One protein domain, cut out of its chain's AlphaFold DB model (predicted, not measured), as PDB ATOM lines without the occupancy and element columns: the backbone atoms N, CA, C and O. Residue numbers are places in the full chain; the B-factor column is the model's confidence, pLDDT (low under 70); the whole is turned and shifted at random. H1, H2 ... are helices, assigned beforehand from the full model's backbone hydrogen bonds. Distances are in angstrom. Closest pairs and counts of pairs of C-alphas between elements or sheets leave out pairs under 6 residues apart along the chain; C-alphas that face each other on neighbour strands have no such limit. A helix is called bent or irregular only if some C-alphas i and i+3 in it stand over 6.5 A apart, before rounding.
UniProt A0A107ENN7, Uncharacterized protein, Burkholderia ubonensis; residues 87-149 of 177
ATOM      1  N   GLU A  87      -1.860  25.687 -32.348       76.88
ATOM      2  CA  GLU A  87      -0.946  25.921 -33.463       76.88
ATOM      3  C   GLU A  87       0.453  26.367 -33.009       76.88
ATOM      4  O   GLU A  87       1.445  25.988 -33.626       76.88
ATOM      5  N   ARG A  88       0.566  27.086 -31.885       79.56
ATOM      6  CA  ARG A  88       1.861  27.521 -31.333       79.56
ATOM      7  C   ARG A  88       2.651  26.377 -30.707       79.56
ATOM      8  O   ARG A  88       3.847  26.510 -30.485       79.56
ATOM      9  N   LEU A  89       2.002  25.254 -30.403       77.19
ATOM     10  CA  LEU A  89       2.675  24.064 -29.882       77.19
ATOM     11  C   LEU A  89       3.281  23.211 -31.007       77.19
ATOM     12  O   LEU A  89       4.081  22.312 -30.729       77.19
ATOM     13  N   ILE A  90       2.936  23.490 -32.269       79.31
ATOM     14  CA  ILE A  90       3.481  22.797 -33.439       79.31
ATOM     15  C   ILE A  90       4.990  23.061 -33.512       79.31
ATOM     16  O   ILE A  90       5.437  24.201 -33.500       79.31
ATOM     17  N   GLY A  91       5.789  21.992 -33.549       76.62
ATOM     18  CA  GLY A  91       7.257  22.074 -33.502       76.62
ATOM     19  C   GLY A  91       7.851  22.197 -32.091       76.62
ATOM     20  O   GLY A  91       9.061  22.028 -31.915       76.62
ATOM     21  N   HIS A  92       7.019  22.420 -31.070       71.38
ATOM     22  CA  HIS A  92       7.433  22.451 -29.663       71.38
ATOM     23  C   HIS A  92       7.035  21.192 -28.899       71.38
ATOM     24  O   HIS A  92       7.731  20.818 -27.957       71.38
ATOM     25  N   TRP A  93       5.951  20.530 -29.303       75.38
ATOM     26  CA  TRP A  93       5.480  19.279 -28.718       75.38
ATOM     27  C   TRP A  93       5.654  18.084 -29.663       75.38
ATOM     28  O   TRP A  93       5.721  18.264 -30.877       75.38
ATOM     29  N   PRO A  94       5.710  16.854 -29.120       74.06
ATOM     30  CA  PRO A  94       5.636  15.638 -29.919       74.06
ATOM     31  C   PRO A  94       4.313  15.545 -30.685       74.06
ATOM     32  O   PRO A  94       3.241  15.722 -30.099       74.06
ATOM     33  N   ASP A  95       4.383  15.158 -31.957       74.56
ATOM     34  CA  ASP A  95       3.216  14.980 -32.832       74.56
ATOM     35  C   ASP A  95       2.165  14.037 -32.237       74.56
ATOM     36  O   ASP A  95       0.972  14.281 -32.365       74.56
ATOM     37  N   SER A  96       2.578  12.999 -31.505       76.44
ATOM     38  CA  SER A  96       1.653  12.086 -30.825       76.44
ATOM     39  C   SER A  96       0.783  12.784 -29.773       76.44
ATOM     40  O   SER A  96      -0.403  12.476 -29.660       76.44
ATOM     41  N   LEU A  97       1.331  13.752 -29.032       74.50
ATOM     42  CA  LEU A  97       0.578  14.539 -28.051       74.50
ATOM     43  C   LEU A  97      -0.293  15.597 -28.729       74.50
ATOM     44  O   LEU A  97      -1.412  15.837 -28.283       74.50
ATOM     45  N   LEU A  98       0.184  16.187 -29.826       80.69
ATOM     46  CA  LEU A  98      -0.580  17.157 -30.613       80.69
ATOM     47  C   LEU A  98      -1.771  16.498 -31.319       80.69
ATOM     48  O   LEU A  98      -2.873  17.037 -31.296       80.69
ATOM     49  N   VAL A  99      -1.598  15.284 -31.842       80.69
ATOM     50  CA  VAL A  99      -2.682  14.468 -32.407       80.69
ATOM     51  C   VAL A  99      -3.726  14.105 -31.349       80.69
ATOM     52  O   VAL A  99      -4.926  14.135 -31.627       80.69
ATOM     53  N   LEU A 100      -3.302  13.795 -30.124       79.19
ATOM     54  CA  LEU A 100      -4.226  13.567 -29.010       79.19
ATOM     55  C   LEU A 100      -4.959  14.855 -28.606       79.19
ATOM     56  O   LEU A 100      -6.155  14.810 -28.308       79.19
ATOM     57  N   LEU A 101      -4.274  16.001 -28.664       81.56
ATOM     58  CA  LEU A 101      -4.859  17.313 -28.405       81.56
ATOM     59  C   LEU A 101      -5.912  17.669 -29.467       81.56
ATOM     60  O   LEU A 101      -6.980  18.143 -29.091       81.56
ATOM     61  N   LEU A 102      -5.695  17.354 -30.753       82.31
ATOM     62  CA  LEU A 102      -6.671  17.595 -31.835       82.31
ATOM     63  C   LEU A 102      -8.055  17.001 -31.546       82.31
ATOM     64  O   LEU A 102      -9.064  17.585 -31.938       82.31
ATOM     65  N   GLY A 103      -8.116  15.849 -30.870       79.12
ATOM     66  CA  GLY A 103      -9.378  15.209 -30.477       79.12
ATOM     67  C   GLY A 103     -10.130  15.941 -29.357       79.12
ATOM     68  O   GLY A 103     -11.259  15.578 -29.034       79.12
ATOM     69  N   SER A 104      -9.503  16.948 -28.753       75.81
ATOM     70  CA  SER A 104     -10.015  17.721 -27.622       75.81
ATOM     71  C   SER A 104     -10.252  19.203 -27.909       75.81
ATOM     72  O   SER A 104     -10.815  19.879 -27.049       75.81
ATOM     73  N   LEU A 105      -9.844  19.673 -29.092       78.81
ATOM     74  CA  LEU A 105     -10.054  21.037 -29.575       78.81
ATOM     75  C   LEU A 105     -11.445  21.201 -30.193       78.81
ATOM     76  O   LEU A 105     -12.060  20.233 -30.655       78.81
ATOM     77  N   ASP A 106     -11.907  22.448 -30.258       78.88
ATOM     78  CA  ASP A 106     -13.077  22.798 -31.055       78.88
ATOM     79  C   ASP A 106     -12.811  22.631 -32.566       78.88
ATOM     80  O   ASP A 106     -11.674  22.473 -33.027       78.88
ATOM     81  N   THR A 107     -13.883  22.640 -33.361       78.56
ATOM     82  CA  THR A 107     -13.806  22.425 -34.812       78.56
ATOM     83  C   THR A 107     -12.927  23.465 -35.514       78.56
ATOM     84  O   THR A 107     -12.190  23.110 -36.433       78.56
ATOM     85  N   GLU A 108     -12.955  24.729 -35.091       77.00
ATOM     86  CA  GLU A 108     -12.198  25.804 -35.743       77.00
ATOM     87  C   GLU A 108     -10.694  25.711 -35.455       77.00
ATOM     88  O   GLU A 108      -9.870  25.807 -36.368       77.00
ATOM     89  N   GLN A 109     -10.316  25.477 -34.199       78.56
ATOM     90  CA  GLN A 109      -8.937  25.257 -33.761       78.56
ATOM     91  C   GLN A 109      -8.358  23.986 -34.373       78.56
ATOM     92  O   GLN A 109      -7.221  23.983 -34.854       78.56
ATOM     93  N   ARG A 110      -9.151  22.910 -34.417       81.00
ATOM     94  CA  ARG A 110      -8.759  21.670 -35.087       81.00
ATOM     95  C   ARG A 110      -8.476  21.920 -36.565       81.00
ATOM     96  O   ARG A 110      -7.456  21.455 -37.067       81.00
ATOM     97  N   MET A 111      -9.334  22.673 -37.254       80.38
ATOM     98  CA  MET A 111      -9.126  23.022 -38.662       80.38
ATOM     99  C   MET A 111      -7.871  23.875 -38.867       80.38
ATOM    100  O   MET A 111      -7.113  23.594 -39.795       80.38
ATOM    101  N   ARG A 112      -7.588  24.841 -37.984       78.62
ATOM    102  CA  ARG A 112      -6.337  25.623 -38.019       78.62
ATOM    103  C   ARG A 112      -5.095  24.747 -37.852       78.62
ATOM    104  O   ARG A 112      -4.162  24.852 -38.645       78.62
ATOM    105  N   CYS A 113      -5.106  23.822 -36.895       80.88
ATOM    106  CA  CYS A 113      -3.994  22.891 -36.693       80.88
ATOM    107  C   CYS A 113      -3.807  21.942 -37.890       80.88
ATOM    108  O   CYS A 113      -2.685  21.718 -38.333       80.88
ATOM    109  N   LEU A 114      -4.901  21.426 -38.462       83.19
ATOM    110  CA  LEU A 114      -4.860  20.567 -39.653       83.19
ATOM    111  C   LEU A 114      -4.487  21.322 -40.939       83.19
ATOM    112  O   LEU A 114      -4.065  20.687 -41.905       83.19
ATOM    113  N   ALA A 115      -4.668  22.643 -40.988       82.19
ATOM    114  CA  ALA A 115      -4.163  23.478 -42.075       82.19
ATOM    115  C   ALA A 115      -2.642  23.655 -41.975       82.19
ATOM    116  O   ALA A 115      -1.956  23.581 -42.989       82.19
ATOM    117  N   ALA A 116      -2.115  23.817 -40.756       80.00
ATOM    118  CA  ALA A 116      -0.676  23.880 -40.506       80.00
ATOM    119  C   ALA A 116       0.030  22.520 -40.688       80.00
ATOM    120  O   ALA A 116       1.197  22.485 -41.072       80.00
ATOM    121  N   ARG A 117      -0.667  21.406 -40.416       79.75
ATOM    122  CA  ARG A 117      -0.152  20.027 -40.522       79.75
ATOM    123  C   ARG A 117      -1.182  19.076 -41.155       79.75
ATOM    124  O   ARG A 117      -1.900  18.369 -40.439       79.75
ATOM    125  N   PRO A 118      -1.285  19.040 -42.497       80.06
ATOM    126  CA  PRO A 118      -2.238  18.186 -43.211       80.06
ATOM    127  C   PRO A 118      -2.037  16.684 -42.968       80.06
ATOM    128  O   PRO A 118      -3.008  15.923 -42.998       80.06
ATOM    129  N   GLU A 119      -0.800  16.256 -42.707       79.62
ATOM    130  CA  GLU A 119      -0.417  14.868 -42.427       79.62
ATOM    131  C   GLU A 119      -1.152  14.283 -41.209       79.62
ATOM    132  O   GLU A 119      -1.482  13.096 -41.182       79.62
ATOM    133  N   TRP A 120      -1.542  15.127 -40.249       79.81
ATOM    134  CA  TRP A 120      -2.250  14.705 -39.040       79.81
ATOM    135  C   TRP A 120      -3.681  14.215 -39.285       79.81
ATOM    136  O   TRP A 120      -4.262  13.563 -38.417       79.81
ATOM    137  N   ARG A 121      -4.246  14.445 -40.480       77.19
ATOM    138  CA  ARG A 121      -5.577  13.931 -40.860       77.19
ATOM    139  C   ARG A 121      -5.654  12.407 -40.867       77.19
ATOM    140  O   ARG A 121      -6.742  11.863 -40.704       77.19
ATOM    141  N   GLN A 122      -4.525  11.734 -41.081       73.94
ATOM    142  CA  GLN A 122      -4.461  10.273 -41.173       73.94
ATOM    143  C   GLN A 122      -4.301   9.601 -39.806       73.94
ATOM    144  O   GLN A 122      -4.414   8.379 -39.704       73.94
ATOM    145  N   HIS A 123      -4.045  10.374 -38.748       71.19
ATOM    146  CA  HIS A 123      -3.804   9.805 -37.435       71.19
ATOM    147  C   HIS A 123      -5.120   9.552 -36.689       71.19
ATOM    148  O   HIS A 123      -5.963  10.449 -36.592       71.19
ATOM    149  N   PRO A 124      -5.306   8.352 -36.111       61.91
ATOM    150  CA  PRO A 124      -6.484   8.062 -35.315       61.91
ATOM    151  C   PRO A 124      -6.454   8.903 -34.035       61.91
ATOM    152  O   PRO A 124      -5.617   8.699 -33.153       61.91
ATOM    153  N   THR A 125      -7.394   9.839 -33.903       65.00
ATOM    154  CA  THR A 125      -7.619  10.544 -32.640       65.00
ATOM    155  C   THR A 125      -8.218   9.553 -31.649       65.00
ATOM    156  O   THR A 125      -9.402   9.227 -31.729       65.00
ATOM    157  N   SER A 126      -7.393   9.024 -30.747       62.38
ATOM    158  CA  SER A 126      -7.872   8.136 -29.687       62.38
ATOM    159  C   SER A 126      -8.787   8.885 -28.725       62.38
ATOM    160  O   SER A 126      -8.518  10.026 -28.345       62.38
ATOM    161  N   THR A 127      -9.864   8.228 -28.305       65.25
ATOM    162  CA  THR A 127     -10.791   8.755 -27.305       65.25
ATOM    163  C   THR A 127     -10.102   8.780 -25.944       65.25
ATOM    164  O   THR A 127      -9.960   7.759 -25.272       65.25
ATOM    165  N   LEU A 128      -9.643   9.962 -25.538       67.69
ATOM    166  CA  LEU A 128      -9.119  10.179 -24.196       67.69
ATOM    167  C   LEU A 128     -10.252  10.123 -23.170       67.69
ATOM    168  O   LEU A 128     -11.349  10.636 -23.400       67.69
ATOM    169  N   ALA A 129      -9.964   9.555 -21.996       74.44
ATOM    170  CA  ALA A 129     -10.846   9.696 -20.845       74.44
ATOM    171  C   ALA A 129     -11.041  11.196 -20.521       74.44
ATOM    172  O   ALA A 129     -10.074  11.957 -20.635       74.44
ATOM    173  N   PRO A 130     -12.232  11.640 -20.069       65.25
ATOM    174  CA  PRO A 130     -12.522  13.062 -19.839       65.25
ATOM    175  C   PRO A 130     -11.468  13.786 -18.987       65.25
ATOM    176  O   PRO A 130     -11.015  14.868 -19.345       65.25
ATOM    177  N   ARG A 131     -10.979  13.135 -17.923       62.19
ATOM    178  CA  ARG A 131      -9.926  13.680 -17.049       62.19
ATOM    179  C   ARG A 131      -8.571  13.831 -17.750       62.19
ATOM    180  O   ARG A 131      -7.884  14.826 -17.553       62.19
ATOM    181  N   ALA A 132      -8.190  12.866 -18.589       67.38
ATOM    182  CA  ALA A 132      -6.953  12.935 -19.368       67.38
ATOM    183  C   ALA A 132      -7.025  14.053 -20.416       67.38
ATOM    184  O   ALA A 132      -6.045  14.759 -20.639       67.38
ATOM    185  N   ARG A 133      -8.212  14.262 -20.997       70.56
ATOM    186  CA  ARG A 133      -8.496  15.377 -21.903       70.56
ATOM    187  C   ARG A 133      -8.290  16.727 -21.216       70.56
ATOM    188  O   ARG A 133      -7.607  17.592 -21.751       70.56
ATOM    189  N   GLU A 134      -8.844  16.901 -20.019       70.50
ATOM    190  CA  GLU A 134      -8.693  18.135 -19.236       70.50
ATOM    191  C   GLU A 134      -7.248  18.393 -18.802       70.50
ATOM    192  O   GLU A 134      -6.789  19.535 -18.842       70.50
ATOM    193  N   ALA A 135      -6.523  17.351 -18.390       71.44
ATOM    194  CA  ALA A 135      -5.112  17.466 -18.036       71.44
ATOM    195  C   ALA A 135      -4.265  17.880 -19.249       71.44
ATOM    196  O   ALA A 135      -3.447  18.793 -19.142       71.44
ATOM    197  N   LEU A 136      -4.513  17.267 -20.411       75.31
ATOM    198  CA  LEU A 136      -3.829  17.602 -21.659       75.31
ATOM    199  C   LEU A 136      -4.114  19.047 -22.090       75.31
ATOM    200  O   LEU A 136      -3.184  19.771 -22.432       75.31
ATOM    201  N   MET A 137      -5.369  19.495 -21.994       77.88
ATOM    202  CA  MET A 137      -5.747  20.882 -22.291       77.88
ATOM    203  C   MET A 137      -5.079  21.880 -21.337       77.88
ATOM    204  O   MET A 137      -4.554  22.895 -21.786       77.88
ATOM    205  N   ARG A 138      -5.027  21.591 -20.029       73.94
ATOM    206  CA  ARG A 138      -4.316  22.443 -19.059       73.94
ATOM    207  C   ARG A 138      -2.814  22.503 -19.331       73.94
ATOM    208  O   ARG A 138      -2.236  23.587 -19.288       73.94
ATOM    209  N   ALA A 139      -2.196  21.365 -19.644       72.50
ATOM    210  CA  ALA A 139      -0.788  21.311 -20.021       72.50
ATOM    211  C   ALA A 139      -0.519  22.112 -21.303       72.50
ATOM    212  O   ALA A 139       0.467  22.841 -21.371       72.50
ATOM    213  N   ALA A 140      -1.422  22.037 -22.284       77.12
ATOM    214  CA  ALA A 140      -1.326  22.796 -23.523       77.12
ATOM    215  C   ALA A 140      -1.439  24.311 -23.273       77.12
ATOM    216  O   ALA A 140      -0.607  25.067 -23.768       77.12
ATOM    217  N   VAL A 141      -2.391  24.761 -22.443       78.25
ATOM    218  CA  VAL A 141      -2.504  26.175 -22.028       78.25
ATOM    219  C   VAL A 141      -1.221  26.653 -21.351       78.25
ATOM    220  O   VAL A 141      -0.675  27.689 -21.728       78.25
ATOM    221  N   SER A 142      -0.721  25.893 -20.374       72.62
ATOM    222  CA  SER A 142       0.501  26.245 -19.645       72.62
ATOM    223  C   SER A 142       1.717  26.303 -20.574       72.62
ATOM    224  O   SER A 142       2.507  27.240 -20.491       72.62
ATOM    225  N   ALA A 143       1.830  25.365 -21.516       74.56
ATOM    226  CA  ALA A 143       2.897  25.359 -22.509       74.56
ATOM    227  C   ALA A 143       2.812  26.561 -23.465       74.56
ATOM    228  O   ALA A 143       3.835  27.178 -23.745       74.56
ATOM    229  N   VAL A 144       1.612  26.948 -23.914       77.25
ATOM    230  CA  VAL A 144       1.419  28.157 -24.737       77.25
ATOM    231  C   VAL A 144       1.813  29.427 -23.980       77.25
ATOM    232  O   VAL A 144       2.390  30.331 -24.579       77.25
ATOM    233  N   GLN A 145       1.532  29.500 -22.678       75.38
ATOM    234  CA  GLN A 145       1.930  30.637 -21.837       75.38
ATOM    235  C   GLN A 145       3.439  30.672 -21.564       75.38
ATOM    236  O   GLN A 145       4.016  31.750 -21.449       75.38
ATOM    237  N   ALA A 146       4.076  29.504 -21.463       72.94
ATOM    238  CA  ALA A 146       5.518  29.382 -21.277       72.94
ATOM    239  C   ALA A 146       6.312  29.620 -22.572       72.94
ATOM    240  O   ALA A 146       7.509  29.909 -22.515       72.94
ATOM    241  N   LEU A 147       5.668  29.494 -23.738       72.62
ATOM    242  CA  LEU A 147       6.282  29.836 -25.012       72.62
ATOM    243  C   LEU A 147       6.480  31.354 -25.096       72.62
ATOM    244  O   LEU A 147       5.521  32.105 -24.884       72.62
ATOM    245  N   PRO A 148       7.692  31.823 -25.447       69.38
ATOM    246  CA  PRO A 148       7.922  33.244 -25.650       69.38
ATOM    247  C   PRO A 148       6.904  33.784 -26.669       69.38
ATOM    248  O   PRO A 148       6.583  33.081 -27.634       69.38
ATOM    249  N   PRO A 149       6.334  34.985 -26.451       61.69
ATOM    250  CA  PRO A 149       5.503  35.631 -27.460       61.69
ATOM    251  C   PRO A 149       6.366  35.782 -28.710       61.69
ATOM    252  O   PRO A 149       7.454  36.350 -28.637       61.69
TER     253      PRO A 149
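Overview. This is residues 87 to 149 of the 177 residues of an uncharacterized protein of Burkholderia ubonensis (UniProt A0A107ENN7). Look first for one long helix, H4, which makes one side of a small helical domain; the short helix H1 lies between it and two further short helices, H2 and H3, on the far side. Residues 123 to 129 run past H1 from H3 to the beginning of H4, and H2 and H4 have no contact. The printed part has 63 residues with four named helices, in the order H1, H2, H3, H4, and no named strand; its class is all helix. It is compact, with a radius of gyration of the C-alphas of 11.2 A and spans of 30 by 27 by 21 A.

Arrangement. Begin at H4, residues 130 to 146, and look at residues 133 to 137, the part with which it touches H1, residues 95 to 102. H1 and H4 only just touch, with 3 pairs of C-alphas within 8 A; the closest C-alphas, those of Leu 101 and Leu 136, are 6.8 A apart. They run opposite ways at a steep tilt of 69 degrees, only just short of about perpendicular. From H1 go on to H2, residues 107 to 116: the two are close but not clearly touching, and their closest C-alphas, Leu 102 and Arg 110, are 5.6 A apart. They run opposite ways at a shallow tilt of 28 degrees. H3, residues 118 to 122, is close to H1 but not clearly touching, with the closest C-alphas, Val 99 and Trp 120, 6.7 A apart. It is likewise close to H2 but not clearly touching, with the closest C-alphas, Leu 114 and Trp 120, 6.4 A apart. H4 is apart from H2 and from H3. In H1, H2 and H4 every O i to N i+4 pair is within hydrogen-bond range; in H3 0 of 1 is, while 2 of 2 O i to N i+3 pairs are.

Along the chain. Find C-alpha 130 at (-12.522, 13.062, -19.839); from there H4 runs 24.4 A to C-alpha 146 at (5.518, 29.382, -21.277). Find C-alpha 95 at (3.216, 14.980, -32.832), where H1 begins; it is 10.3 A long. H2 is 14.4 A and H3 8.5 A long. H3 is neither bent nor irregular, but only just: C-alphas 119 and 122 are 6.2 A apart.

Size, cuts and confidence. The C-alphas farthest apart, those of Thr 127 and Pro 149, are 31.4 A apart. The printed part has no cut. The links H1 to H2 and H2 to H3 are tight, and the link H3 to H4, with 7 residues, is short. Mean pLDDT of the printed part is 75.1; residues 124 to 128, 130 to 132 and 148 to 149 are under 70.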